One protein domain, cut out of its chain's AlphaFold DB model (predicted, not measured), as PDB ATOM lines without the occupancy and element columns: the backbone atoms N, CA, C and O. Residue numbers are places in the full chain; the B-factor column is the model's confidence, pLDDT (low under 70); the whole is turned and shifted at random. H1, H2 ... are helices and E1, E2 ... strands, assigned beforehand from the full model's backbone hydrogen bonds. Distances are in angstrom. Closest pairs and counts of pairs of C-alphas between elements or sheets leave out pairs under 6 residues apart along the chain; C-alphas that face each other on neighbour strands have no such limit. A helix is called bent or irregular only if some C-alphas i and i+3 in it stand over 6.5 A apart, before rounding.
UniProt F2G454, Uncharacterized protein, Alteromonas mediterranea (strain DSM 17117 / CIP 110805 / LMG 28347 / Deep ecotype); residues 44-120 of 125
ATOM      1  N   THR A  44       0.903  51.256  30.054       94.88
ATOM      2  CA  THR A  44       0.733  50.868  28.650       94.88
ATOM      3  C   THR A  44       1.977  50.164  28.143       94.88
ATOM      4  O   THR A  44       3.079  50.706  28.210       94.88
ATOM      5  N   ILE A  45       1.785  48.973  27.587       94.62
ATOM      6  CA  ILE A  45       2.812  48.195  26.898       94.62
ATOM      7  C   ILE A  45       2.545  48.185  25.395       94.62
ATOM      8  O   ILE A  45       1.397  48.163  24.943       94.62
ATOM      9  N   SER A  46       3.621  48.155  24.623       94.75
ATOM     10  CA  SER A  46       3.609  48.092  23.171       94.75
ATOM     11  C   SER A  46       4.676  47.126  22.681       94.75
ATOM     12  O   SER A  46       5.779  47.070  23.231       94.75
ATOM     13  N   CYS A  47       4.360  46.367  21.639       93.88
ATOM     14  CA  CYS A  47       5.310  45.464  21.016       93.88
ATOM     15  C   CYS A  47       5.126  45.410  19.499       93.88
ATOM     16  O   CYS A  47       4.008  45.522  18.991       93.88
ATOM     17  N   LYS A  48       6.221  45.229  18.761       93.44
ATOM     18  CA  LYS A  48       6.199  45.015  17.309       93.44
ATOM     19  C   LYS A  48       7.379  44.160  16.836       93.44
ATOM     20  O   LYS A  48       8.421  44.167  17.496       93.44
ATOM     21  N   PRO A  49       7.262  43.448  15.704       93.69
ATOM     22  CA  PRO A  49       8.415  42.819  15.059       93.69
ATOM     23  C   PRO A  49       9.403  43.882  14.548       93.69
ATOM     24  O   PRO A  49       9.004  44.990  14.188       93.69
ATOM     25  N   LEU A  50      10.699  43.557  14.508       91.88
ATOM     26  CA  LEU A  50      11.740  44.502  14.068       91.88
ATOM     27  C   LEU A  50      11.990  44.533  12.559       91.88
ATOM     28  O   LEU A  50      12.607  45.475  12.072       91.88
ATOM     29  N   ASN A  51      11.584  43.495  11.833       90.56
ATOM     30  CA  ASN A  51      11.789  43.387  10.393       90.56
ATOM     31  C   ASN A  51      10.778  42.423   9.757       90.56
ATOM     32  O   ASN A  51      10.047  41.703  10.447       90.56
ATOM     33  N   ASP A  52      10.768  42.398   8.426       90.00
ATOM     34  CA  ASP A  52       9.902  41.547   7.613       90.00
ATOM     35  C   ASP A  52      10.149  40.048   7.863       90.00
ATOM     36  O   ASP A  52       9.209  39.254   7.852       90.00
ATOM     37  N   ALA A  53      11.401  39.647   8.103       89.94
ATOM     38  CA  ALA A  53      11.767  38.258   8.355       89.94
ATOM     39  C   ALA A  53      11.118  37.735   9.641       89.94
ATOM     40  O   ALA A  53      10.572  36.635   9.647       89.94
ATOM     41  N   VAL A  54      11.104  38.550  10.697       90.25
ATOM     42  CA  VAL A  54      10.393  38.238  11.937       90.25
ATOM     43  C   VAL A  54       8.882  38.315  11.731       90.25
ATOM     44  O   VAL A  54       8.159  37.458  12.220       90.25
ATOM     45  N   ALA A  55       8.383  39.293  10.974       89.94
ATOM     46  CA  ALA A  55       6.952  39.447  10.708       89.94
ATOM     47  C   ALA A  55       6.325  38.267   9.936       89.94
ATOM     48  O   ALA A  55       5.132  38.000  10.093       89.94
ATOM     49  N   LYS A  56       7.119  37.537   9.136       90.00
ATOM     50  CA  LYS A  56       6.707  36.291   8.456       90.00
ATOM     51  C   LYS A  56       6.354  35.174   9.436       90.00
ATOM     52  O   LYS A  56       5.568  34.285   9.101       90.00
ATOM     53  N   ASP A  57       6.916  35.222  10.637       85.06
ATOM     54  CA  ASP A  57       6.716  34.228  11.674       85.06
ATOM     55  C   ASP A  57       5.912  34.830  12.832       85.06
ATOM     56  O   ASP A  57       6.431  35.586  13.645       85.06
ATOM     57  N   ALA A  58       4.624  34.486  12.942       86.94
ATOM     58  CA  ALA A  58       3.763  35.002  14.012       86.94
ATOM     59  C   ALA A  58       4.233  34.658  15.446       86.94
ATOM     60  O   ALA A  58       3.675  35.209  16.395       86.94
ATOM     61  N   SER A  59       5.274  33.831  15.626       88.50
ATOM     62  CA  SER A  59       5.915  33.577  16.930       88.50
ATOM     63  C   SER A  59       6.484  34.832  17.600       88.50
ATOM     64  O   SER A  59       6.720  34.835  18.808       88.50
ATOM     65  N   TRP A  60       6.655  35.946  16.875       91.31
ATOM     66  CA  TRP A  60       7.036  37.218  17.499       91.31
ATOM     67  C   TRP A  60       6.032  37.677  18.570       91.31
ATOM     68  O   TRP A  60       6.432  38.334  19.532       91.31
ATOM     69  N   VAL A  61       4.760  37.270  18.473       93.38
ATOM     70  CA  VAL A  61       3.738  37.547  19.497       93.38
ATOM     71  C   VAL A  61       3.972  36.769  20.783       93.38
ATOM     72  O   VAL A  61       3.714  37.303  21.860       93.38
ATOM     73  N   GLU A  62       4.486  35.544  20.711       92.31
ATOM     74  CA  GLU A  62       4.830  34.765  21.907       92.31
ATOM     75  C   GLU A  62       5.929  35.478  22.694       92.31
ATOM     76  O   GLU A  62       5.789  35.700  23.896       92.31
ATOM     77  N   LYS A  63       6.955  35.970  21.989       91.88
ATOM     78  CA  LYS A  63       8.019  36.790  22.584       91.88
ATOM     79  C   LYS A  63       7.488  38.096  23.169       91.88
ATOM     80  O   LYS A  63       7.923  38.498  24.243       91.88
ATOM     81  N   CYS A  64       6.538  38.751  22.499       93.75
ATOM     82  CA  CYS A  64       5.894  39.946  23.041       93.75
ATOM     83  C   CYS A  64       5.106  39.645  24.321       93.75
ATOM     84  O   CYS A  64       5.210  40.400  25.282       93.75
ATOM     85  N   ASN A  65       4.330  38.556  24.351       94.31
ATOM     86  CA  ASN A  65       3.583  38.149  25.541       94.31
ATOM     87  C   ASN A  65       4.519  37.802  26.699       94.31
ATOM     88  O   ASN A  65       4.267  38.241  27.817       94.31
ATOM     89  N   GLN A  66       5.613  37.087  26.427       92.56
ATOM     90  CA  GLN A  66       6.614  36.768  27.437       92.56
ATOM     91  C   GLN A  66       7.280  38.034  27.996       92.56
ATOM     92  O   GLN A  66       7.273  38.238  29.206       92.56
ATOM     93  N   ALA A  67       7.773  38.926  27.129       92.00
ATOM     94  CA  ALA A  67       8.398  40.181  27.554       92.00
ATOM     95  C   ALA A  67       7.432  41.063  28.362       92.00
ATOM     96  O   ALA A  67       7.815  41.671  29.360       92.00
ATOM     97  N   ALA A  68       6.163  41.108  27.956       94.44
ATOM     98  CA  ALA A  68       5.125  41.817  28.685       94.44
ATOM     99  C   ALA A  68       4.846  41.206  30.060       94.44
ATOM    100  O   ALA A  68       4.670  41.948  31.022       94.44
ATOM    101  N   LEU A  69       4.794  39.876  30.161       93.31
ATOM    102  CA  LEU A  69       4.532  39.176  31.415       93.31
ATOM    103  C   LEU A  69       5.673  39.418  32.405       93.31
ATOM    104  O   LEU A  69       5.420  39.834  33.532       93.31
ATOM    105  N   GLU A  70       6.916  39.239  31.956       92.81
ATOM    106  CA  GLU A  70       8.122  39.518  32.742       92.81
ATOM    107  C   GLU A  70       8.147  40.976  33.220       92.81
ATOM    108  O   GLU A  70       8.388  41.244  34.396       92.81
ATOM    109  N   PHE A  71       7.823  41.922  32.332       92.69
ATOM    110  CA  PHE A  71       7.737  43.334  32.686       92.69
ATOM    111  C   PHE A  71       6.656  43.606  33.741       92.69
ATOM    112  O   PHE A  71       6.927  44.272  34.736       92.69
ATOM    113  N   LEU A  72       5.437  43.090  33.554       92.06
ATOM    114  CA  LEU A  72       4.321  43.323  34.474       92.06
ATOM    115  C   LEU A  72       4.576  42.706  35.855       92.06
ATOM    116  O   LEU A  72       4.278  43.350  36.858       92.06
ATOM    117  N   ILE A  73       5.171  41.512  35.914       91.81
ATOM    118  CA  ILE A  73       5.589  40.883  37.175       91.81
ATOM    119  C   ILE A  73       6.629  41.759  37.879       91.81
ATOM    120  O   ILE A  73       6.448  42.093  39.047       91.81
ATOM    121  N   ALA A  74       7.659  42.220  37.162       91.50
ATOM    122  CA  ALA A  74       8.679  43.096  37.738       91.50
ATOM    123  C   ALA A  74       8.091  44.416  38.271       91.50
ATOM    124  O   ALA A  74       8.533  44.924  39.299       91.50
ATOM    125  N   GLN A  75       7.069  44.973  37.610       90.06
ATOM    126  CA  GLN A  75       6.356  46.153  38.111       90.06
ATOM    127  C   GLN A  75       5.579  45.851  39.401       90.06
ATOM    128  O   GLN A  75       5.617  46.647  40.340       90.06
ATOM    129  N   GLN A  76       4.920  44.692  39.489       90.44
ATOM    130  CA  GLN A  76       4.235  44.269  40.715       90.44
ATOM    131  C   GLN A  76       5.213  44.056  41.879       90.44
ATOM    132  O   GLN A  76       4.932  44.487  42.997       90.44
ATOM    133  N   GLU A  77       6.384  43.474  41.619       90.88
ATOM    134  CA  GLU A  77       7.465  43.326  42.606       90.88
ATOM    135  C   GLU A  77       8.015  44.680  43.086       90.88
ATOM    136  O   GLU A  77       8.443  44.808  44.233       90.88
ATOM    137  N   GLN A  78       7.949  45.714  42.241       89.81
ATOM    138  CA  GLN A  78       8.299  47.101  42.578       89.81
ATOM    139  C   GLN A  78       7.169  47.865  43.294       89.81
ATOM    140  O   GLN A  78       7.339  49.036  43.635       89.81
ATOM    141  N   GLY A  79       6.027  47.222  43.552       87.94
ATOM    142  CA  GLY A  79       4.901  47.798  44.290       87.94
ATOM    143  C   GLY A  79       3.815  48.439  43.423       87.94
ATOM    144  O   GLY A  79       2.886  49.035  43.972       87.94
ATOM    145  N   VAL A  80       3.881  48.308  42.092       89.00
ATOM    146  CA  VAL A  80       2.805  48.753  41.194       89.00
ATOM    147  C   VAL A  80       1.600  47.826  41.343       89.00
ATOM    148  O   VAL A  80       1.692  46.617  41.133       89.00
ATOM    149  N   GLN A  81       0.442  48.393  41.674       91.19
ATOM    150  CA  GLN A  81      -0.800  47.635  41.811       91.19
ATOM    151  C   GLN A  81      -1.681  47.815  40.578       91.19
ATOM    152  O   GLN A  81      -2.075  48.930  40.247       91.19
ATOM    153  N   LEU A  82      -2.010  46.707  39.916       90.62
ATOM    154  CA  LEU A  82      -2.929  46.673  38.780       90.62
ATOM    155  C   LEU A  82      -4.354  46.390  39.272       90.62
ATOM    156  O   LEU A  82      -4.540  45.563  40.164       90.62
ATOM    157  N   GLU A  83      -5.368  47.006  38.661       90.75
ATOM    158  CA  GLU A  83      -6.781  46.741  38.994       90.75
ATOM    159  C   GLU A  83      -7.191  45.283  38.739       90.75
ATOM    160  O   GLU A  83      -8.138  44.767  39.333       90.75
ATOM    161  N   LYS A  84      -6.494  44.613  37.816       89.50
ATOM    162  CA  LYS A  84      -6.744  43.225  37.420       89.50
ATOM    163  C   LYS A  84      -5.453  42.425  37.485       89.50
ATOM    164  O   LYS A  84      -4.369  42.964  37.283       89.50
ATOM    165  N   GLN A  85      -5.586  41.120  37.717       89.94
ATOM    166  CA  GLN A  85      -4.453  40.199  37.656       89.94
ATOM    167  C   GLN A  85      -3.810  40.209  36.265       89.94
ATOM    168  O   GLN A  85      -4.498  40.354  35.249       89.94
ATOM    169  N   VAL A  86      -2.488  40.031  36.236       89.12
ATOM    170  CA  VAL A  86      -1.722  39.907  34.994       89.12
ATOM    171  C   VAL A  86      -2.135  38.606  34.296       89.12
ATOM    172  O   VAL A  86      -2.005  37.537  34.893       89.12
ATOM    173  N   PRO A  87      -2.656  38.658  33.060       90.31
ATOM    174  CA  PRO A  87      -3.001  37.449  32.326       90.31
ATOM    175  C   PRO A  87      -1.732  36.770  31.797       90.31
ATOM    176  O   PRO A  87      -0.754  37.437  31.470       90.31
ATOM    177  N   GLU A  88      -1.788  35.448  31.614       89.81
ATOM    178  CA  GLU A  88      -0.686  34.654  31.040       89.81
ATOM    179  C   GLU A  88      -0.253  35.161  29.650       89.81
ATOM    180  O   GLU A  88       0.924  35.130  29.302       89.81
ATOM    181  N   LYS A  89      -1.207  35.690  28.870       92.69
ATOM    182  CA  LYS A  89      -0.967  36.364  27.587       92.69
ATOM    183  C   LYS A  89      -1.386  37.839  27.673       92.69
ATOM    184  O   LYS A  89      -2.542  38.146  27.366       92.69
ATOM    185  N   PRO A  90      -0.485  38.762  28.064       92.38
ATOM    186  CA  PRO A  90      -0.778  40.192  28.227       92.38
ATOM    187  C   PRO A  90      -1.441  40.876  27.031       92.38
ATOM    188  O   PRO A  90      -2.349  41.685  27.218       92.38
ATOM    189  N   PHE A  91      -1.048  40.534  25.803       94.06
ATOM    190  CA  PHE A  91      -1.654  41.101  24.595       94.06
ATOM    191  C   PHE A  91      -2.880  40.314  24.092       94.06
ATOM    192  O   PHE A  91      -3.614  40.790  23.222       94.06
ATOM    193  N   GLY A  92      -3.137  39.134  24.664       92.12
ATOM    194  CA  GLY A  92      -4.291  38.288  24.370       92.12
ATOM    195  C   GLY A  92      -4.343  37.737  22.938       92.12
ATOM    196  O   GLY A  92      -3.435  37.912  22.128       92.12
ATOM    197  N   MET A  93      -5.462  37.081  22.613       90.00
ATOM    198  CA  MET A  93      -5.685  36.450  21.301       90.00
ATOM    199  C   MET A  93      -5.781  37.459  20.142       90.00
ATOM    200  O   MET A  93      -5.556  37.105  18.989       90.00
ATOM    201  N   ALA A  94      -6.085  38.731  20.428       88.12
ATOM    202  CA  ALA A  94      -6.133  39.776  19.405       88.12
ATOM    203  C   ALA A  94      -4.755  40.017  18.765       88.12
ATOM    204  O   ALA A  94      -4.665  40.224  17.555       88.12
ATOM    205  N   ALA A  95      -3.677  39.925  19.549       91.94
ATOM    206  CA  ALA A  95      -2.323  40.022  19.017       91.94
ATOM    207  C   ALA A  95      -1.968  38.839  18.111       91.94
ATOM    208  O   ALA A  95      -1.368  39.038  17.057       91.94
ATOM    209  N   GLU A  96      -2.395  37.626  18.469       90.88
ATOM    210  CA  GLU A  96      -2.199  36.433  17.635       90.88
ATOM    211  C   GLU A  96      -2.918  36.578  16.286       90.88
ATOM    212  O   GLU A  96      -2.357  36.255  15.237       90.88
ATOM    213  N   PHE A  97      -4.134  37.131  16.283       90.50
ATOM    214  CA  PHE A  97      -4.860  37.440  15.049       90.50
ATOM    215  C   PHE A  97      -4.120  38.474  14.183       90.50
ATOM    216  O   PHE A  97      -3.943  38.265  12.977       90.50
ATOM    217  N   MET A  98      -3.648  39.568  14.789       90.56
ATOM    218  CA  MET A  98      -2.888  40.603  14.079       90.56
ATOM    219  C   MET A  98      -1.600  40.046  13.469       90.56
ATOM    220  O   MET A  98      -1.293  40.339  12.315       90.56
ATOM    221  N   ALA A  99      -0.872  39.205  14.202       91.31
ATOM    222  CA  ALA A  99       0.344  38.595  13.688       91.31
ATOM    223  C   ALA A  99       0.073  37.626  12.546       91.31
ATOM    224  O   ALA A  99       0.765  37.699  11.536       91.31
ATOM    225  N   ASN A 100      -0.962  36.787  12.646       91.56
ATOM    226  CA  ASN A 100      -1.355  35.905  11.546       91.56
ATOM    227  C   ASN A 100      -1.774  36.684  10.292       91.56
ATOM    228  O   ASN A 100      -1.441  36.269   9.186       91.56
ATOM    229  N   THR A 101      -2.429  37.835  10.459       90.19
ATOM    230  CA  THR A 101      -2.749  38.740   9.343       90.19
ATOM    231  C   THR A 101      -1.479  39.332   8.726       90.19
ATOM    232  O   THR A 101      -1.336  39.370   7.503       90.19
ATOM    233  N   LEU A 102      -0.519  39.747   9.559       90.75
ATOM    234  CA  LEU A 102       0.760  40.291   9.106       90.75
ATOM    235  C   LEU A 102       1.598  39.256   8.334       90.75
ATOM    236  O   LEU A 102       2.287  39.642   7.393       90.75
ATOM    237  N   LYS A 103       1.488  37.952   8.636       90.44
ATOM    238  CA  LYS A 103       2.186  36.893   7.871       90.44
ATOM    239  C   LYS A 103       1.884  36.950   6.372       90.44
ATOM    240  O   LYS A 103       2.756  36.630   5.569       90.44
ATOM    241  N   SER A 104       0.667  37.342   5.989       88.56
ATOM    242  CA  SER A 104       0.256  37.451   4.582       88.56
ATOM    243  C   SER A 104       0.846  38.672   3.872       88.56
ATOM    244  O   SER A 104       0.915  38.678   2.646       88.56
ATOM    245  N   ASN A 105       1.278  39.696   4.615       90.44
ATOM    246  CA  ASN A 105       1.954  40.871   4.071       90.44
ATOM    247  C   ASN A 105       3.013  41.420   5.052       90.44
ATOM    248  O   ASN A 105       2.821  42.479   5.656       90.44
ATOM    249  N   PRO A 106       4.145  40.713   5.218       88.62
ATOM    250  CA  PRO A 106       5.149  41.025   6.233       88.62
ATOM    251  C   PRO A 106       5.900  42.332   5.960       88.62
ATOM    252  O   PRO A 106       6.490  42.897   6.872       88.62
ATOM    253  N   SER A 107       5.862  42.854   4.731       91.06
ATOM    254  CA  SER A 107       6.441  44.160   4.394       91.06
ATOM    255  C   SER A 107       5.766  45.318   5.137       91.06
ATOM    256  O   SER A 107       6.379  46.364   5.309       91.06
ATOM    257  N   ASN A 108       4.548  45.117   5.649       90.06
ATOM    258  CA  ASN A 108       3.832  46.101   6.464       90.06
ATOM    259  C   ASN A 108       4.214  46.061   7.956       90.06
ATOM    260  O   ASN A 108       3.502  46.642   8.777       90.06
ATOM    261  N   PHE A 109       5.299  45.378   8.338       89.44
ATOM    262  CA  PHE A 109       5.662  45.183   9.747       89.44
ATOM    263  C   PHE A 109       5.811  46.496  10.530       89.44
ATOM    264  O   PHE A 109       5.431  46.549  11.695       89.44
ATOM    265  N   GLU A 110       6.301  47.567   9.898       88.12
ATOM    266  CA  GLU A 110       6.480  48.868  10.557       88.12
ATOM    267  C   GLU A 110       5.158  49.500  11.004       88.12
ATOM    268  O   GLU A 110       5.124  50.207  12.012       88.12
ATOM    269  N   ALA A 111       4.073  49.220  10.276       86.50
ATOM    270  CA  ALA A 111       2.736  49.721  10.570       86.50
ATOM    271  C   ALA A 111       2.009  48.883  11.635       86.50
ATOM    272  O   ALA A 111       0.952  49.290  12.120       86.50
ATOM    273  N   VAL A 112       2.546  47.716  12.005       88.38
ATOM    274  CA  VAL A 112       1.929  46.824  12.987       88.38
ATOM    275  C   VAL A 112       2.581  47.004  14.347       88.38
ATOM    276  O   VAL A 112       3.765  46.751  14.542       88.38
ATOM    277  N   SER A 113       1.767  47.392  15.323       90.88
ATOM    278  CA  SER A 113       2.126  47.431  16.735       90.88
ATOM    279  C   SER A 113       0.944  46.925  17.554       90.88
ATOM    280  O   SER A 113      -0.190  47.370  17.367       90.88
ATOM    281  N   ILE A 114       1.209  45.972  18.446       94.06
ATOM    282  CA  ILE A 114       0.232  45.501  19.429       94.06
ATOM    283  C   ILE A 114       0.401  46.318  20.702       94.06
ATOM    284  O   ILE A 114       1.517  46.518  21.175       94.06
ATOM    285  N   ASN A 115      -0.710  46.810  21.243       94.31
ATOM    286  CA  ASN A 115      -0.717  47.724  22.379       94.31
ATOM    287  C   ASN A 115      -1.731  47.249  23.416       94.31
ATOM    288  O   ASN A 115      -2.813  46.768  23.062       94.31
ATOM    289  N   ARG A 116      -1.394  47.390  24.698       94.88
ATOM    290  CA  ARG A 116      -2.299  47.066  25.799       94.88
ATOM    291  C   ARG A 116      -2.090  48.011  26.972       94.88
ATOM    292  O   ARG A 116      -0.956  48.241  27.371       94.88
ATOM    293  N   ALA A 117      -3.192  48.492  27.537       94.00
ATOM    294  CA  ALA A 117      -3.204  49.254  28.778       94.00
ATOM    295  C   ALA A 117      -3.681  48.382  29.950       94.00
ATOM    296  O   ALA A 117      -4.585  47.549  29.803       94.00
ATOM    297  N   PHE A 118      -3.065  48.597  31.105       93.94
ATOM    298  CA  PHE A 118      -3.397  48.009  32.393       93.94
ATOM    299  C   PHE A 118      -3.708  49.143  33.362       93.94
ATOM    300  O   PHE A 118      -2.840  49.963  33.650       93.94
ATOM    301  N   ALA A 119      -4.944  49.189  33.850       93.44
ATOM    302  CA  ALA A 119      -5.341  50.176  34.841       93.44
ATOM    303  C   ALA A 119      -4.605  49.929  36.164       93.44
ATOM    304  O   ALA A 119      -4.458  48.781  36.603       93.44
ATOM    305  N   LEU A 120      -4.134  51.010  36.774       91.69
ATOM    306  CA  LEU A 120      -3.469  51.023  38.067       91.69
ATOM    307  C   LEU A 120      -4.483  51.336  39.162       91.69
ATOM    308  O   LEU A 120      -5.366  52.176  38.988       91.69
TER     309      LEU A 120
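Overview. This is residues 44 to 120 of the 125 residues of an uncharacterized protein of Alteromonas mediterranea (strain DSM 17117 / CIP 110805 / LMG 28347 / Deep ecotype) (UniProt F2G454). A two-stranded ribbon, E1 and E2, has a helical hairpin, H2 and H3, over one face and small helices H1 and H4 at one end. The 77 printed residues, class mixed, run E1, H1, H2, H3, H4, E2; the sheet, E1 - E2, is antiparallel. The rod is compact, radius of gyration of the C-alphas 13.2 A, spans 40 by 18 by 17 A.

Along the chain. E1, residues 44 to 49, begins at C-alpha 44 (0.733, 50.868, 28.650). H1 is 52 to 55, H2 60 to 77, 25.8 A long, H3 92 to 103, 17.8 A. H4, 106 to 111, is irregular: C-alphas 107 and 110 are 7.8 A apart. E2, 114 to 119, ends at C-alpha 119 (-5.341, 50.176, 34.841).

Arrangement. Between E1 and E2, N 45 and O 116 are within hydrogen-bond range, 2.8 A. H2 touches H3 with residues 60 to 65 alone, closest C-alphas Val 61 and Glu 96, 6.3 A, at a shallow tilt of 31 degrees, opposite ways. H1 touches H4, closest C-alphas Asp 52 and Pro 106, 5.0 A. O i to N i+4 pairs are within range throughout H2, 7 of 8 in H3, 0 of 2 in H4, with 2 of 3 O i to N i+3.

Size, cuts and confidence. The printed part has no cut; H2 to H3 is a long link, and no printed residue is under 70 in pLDDT.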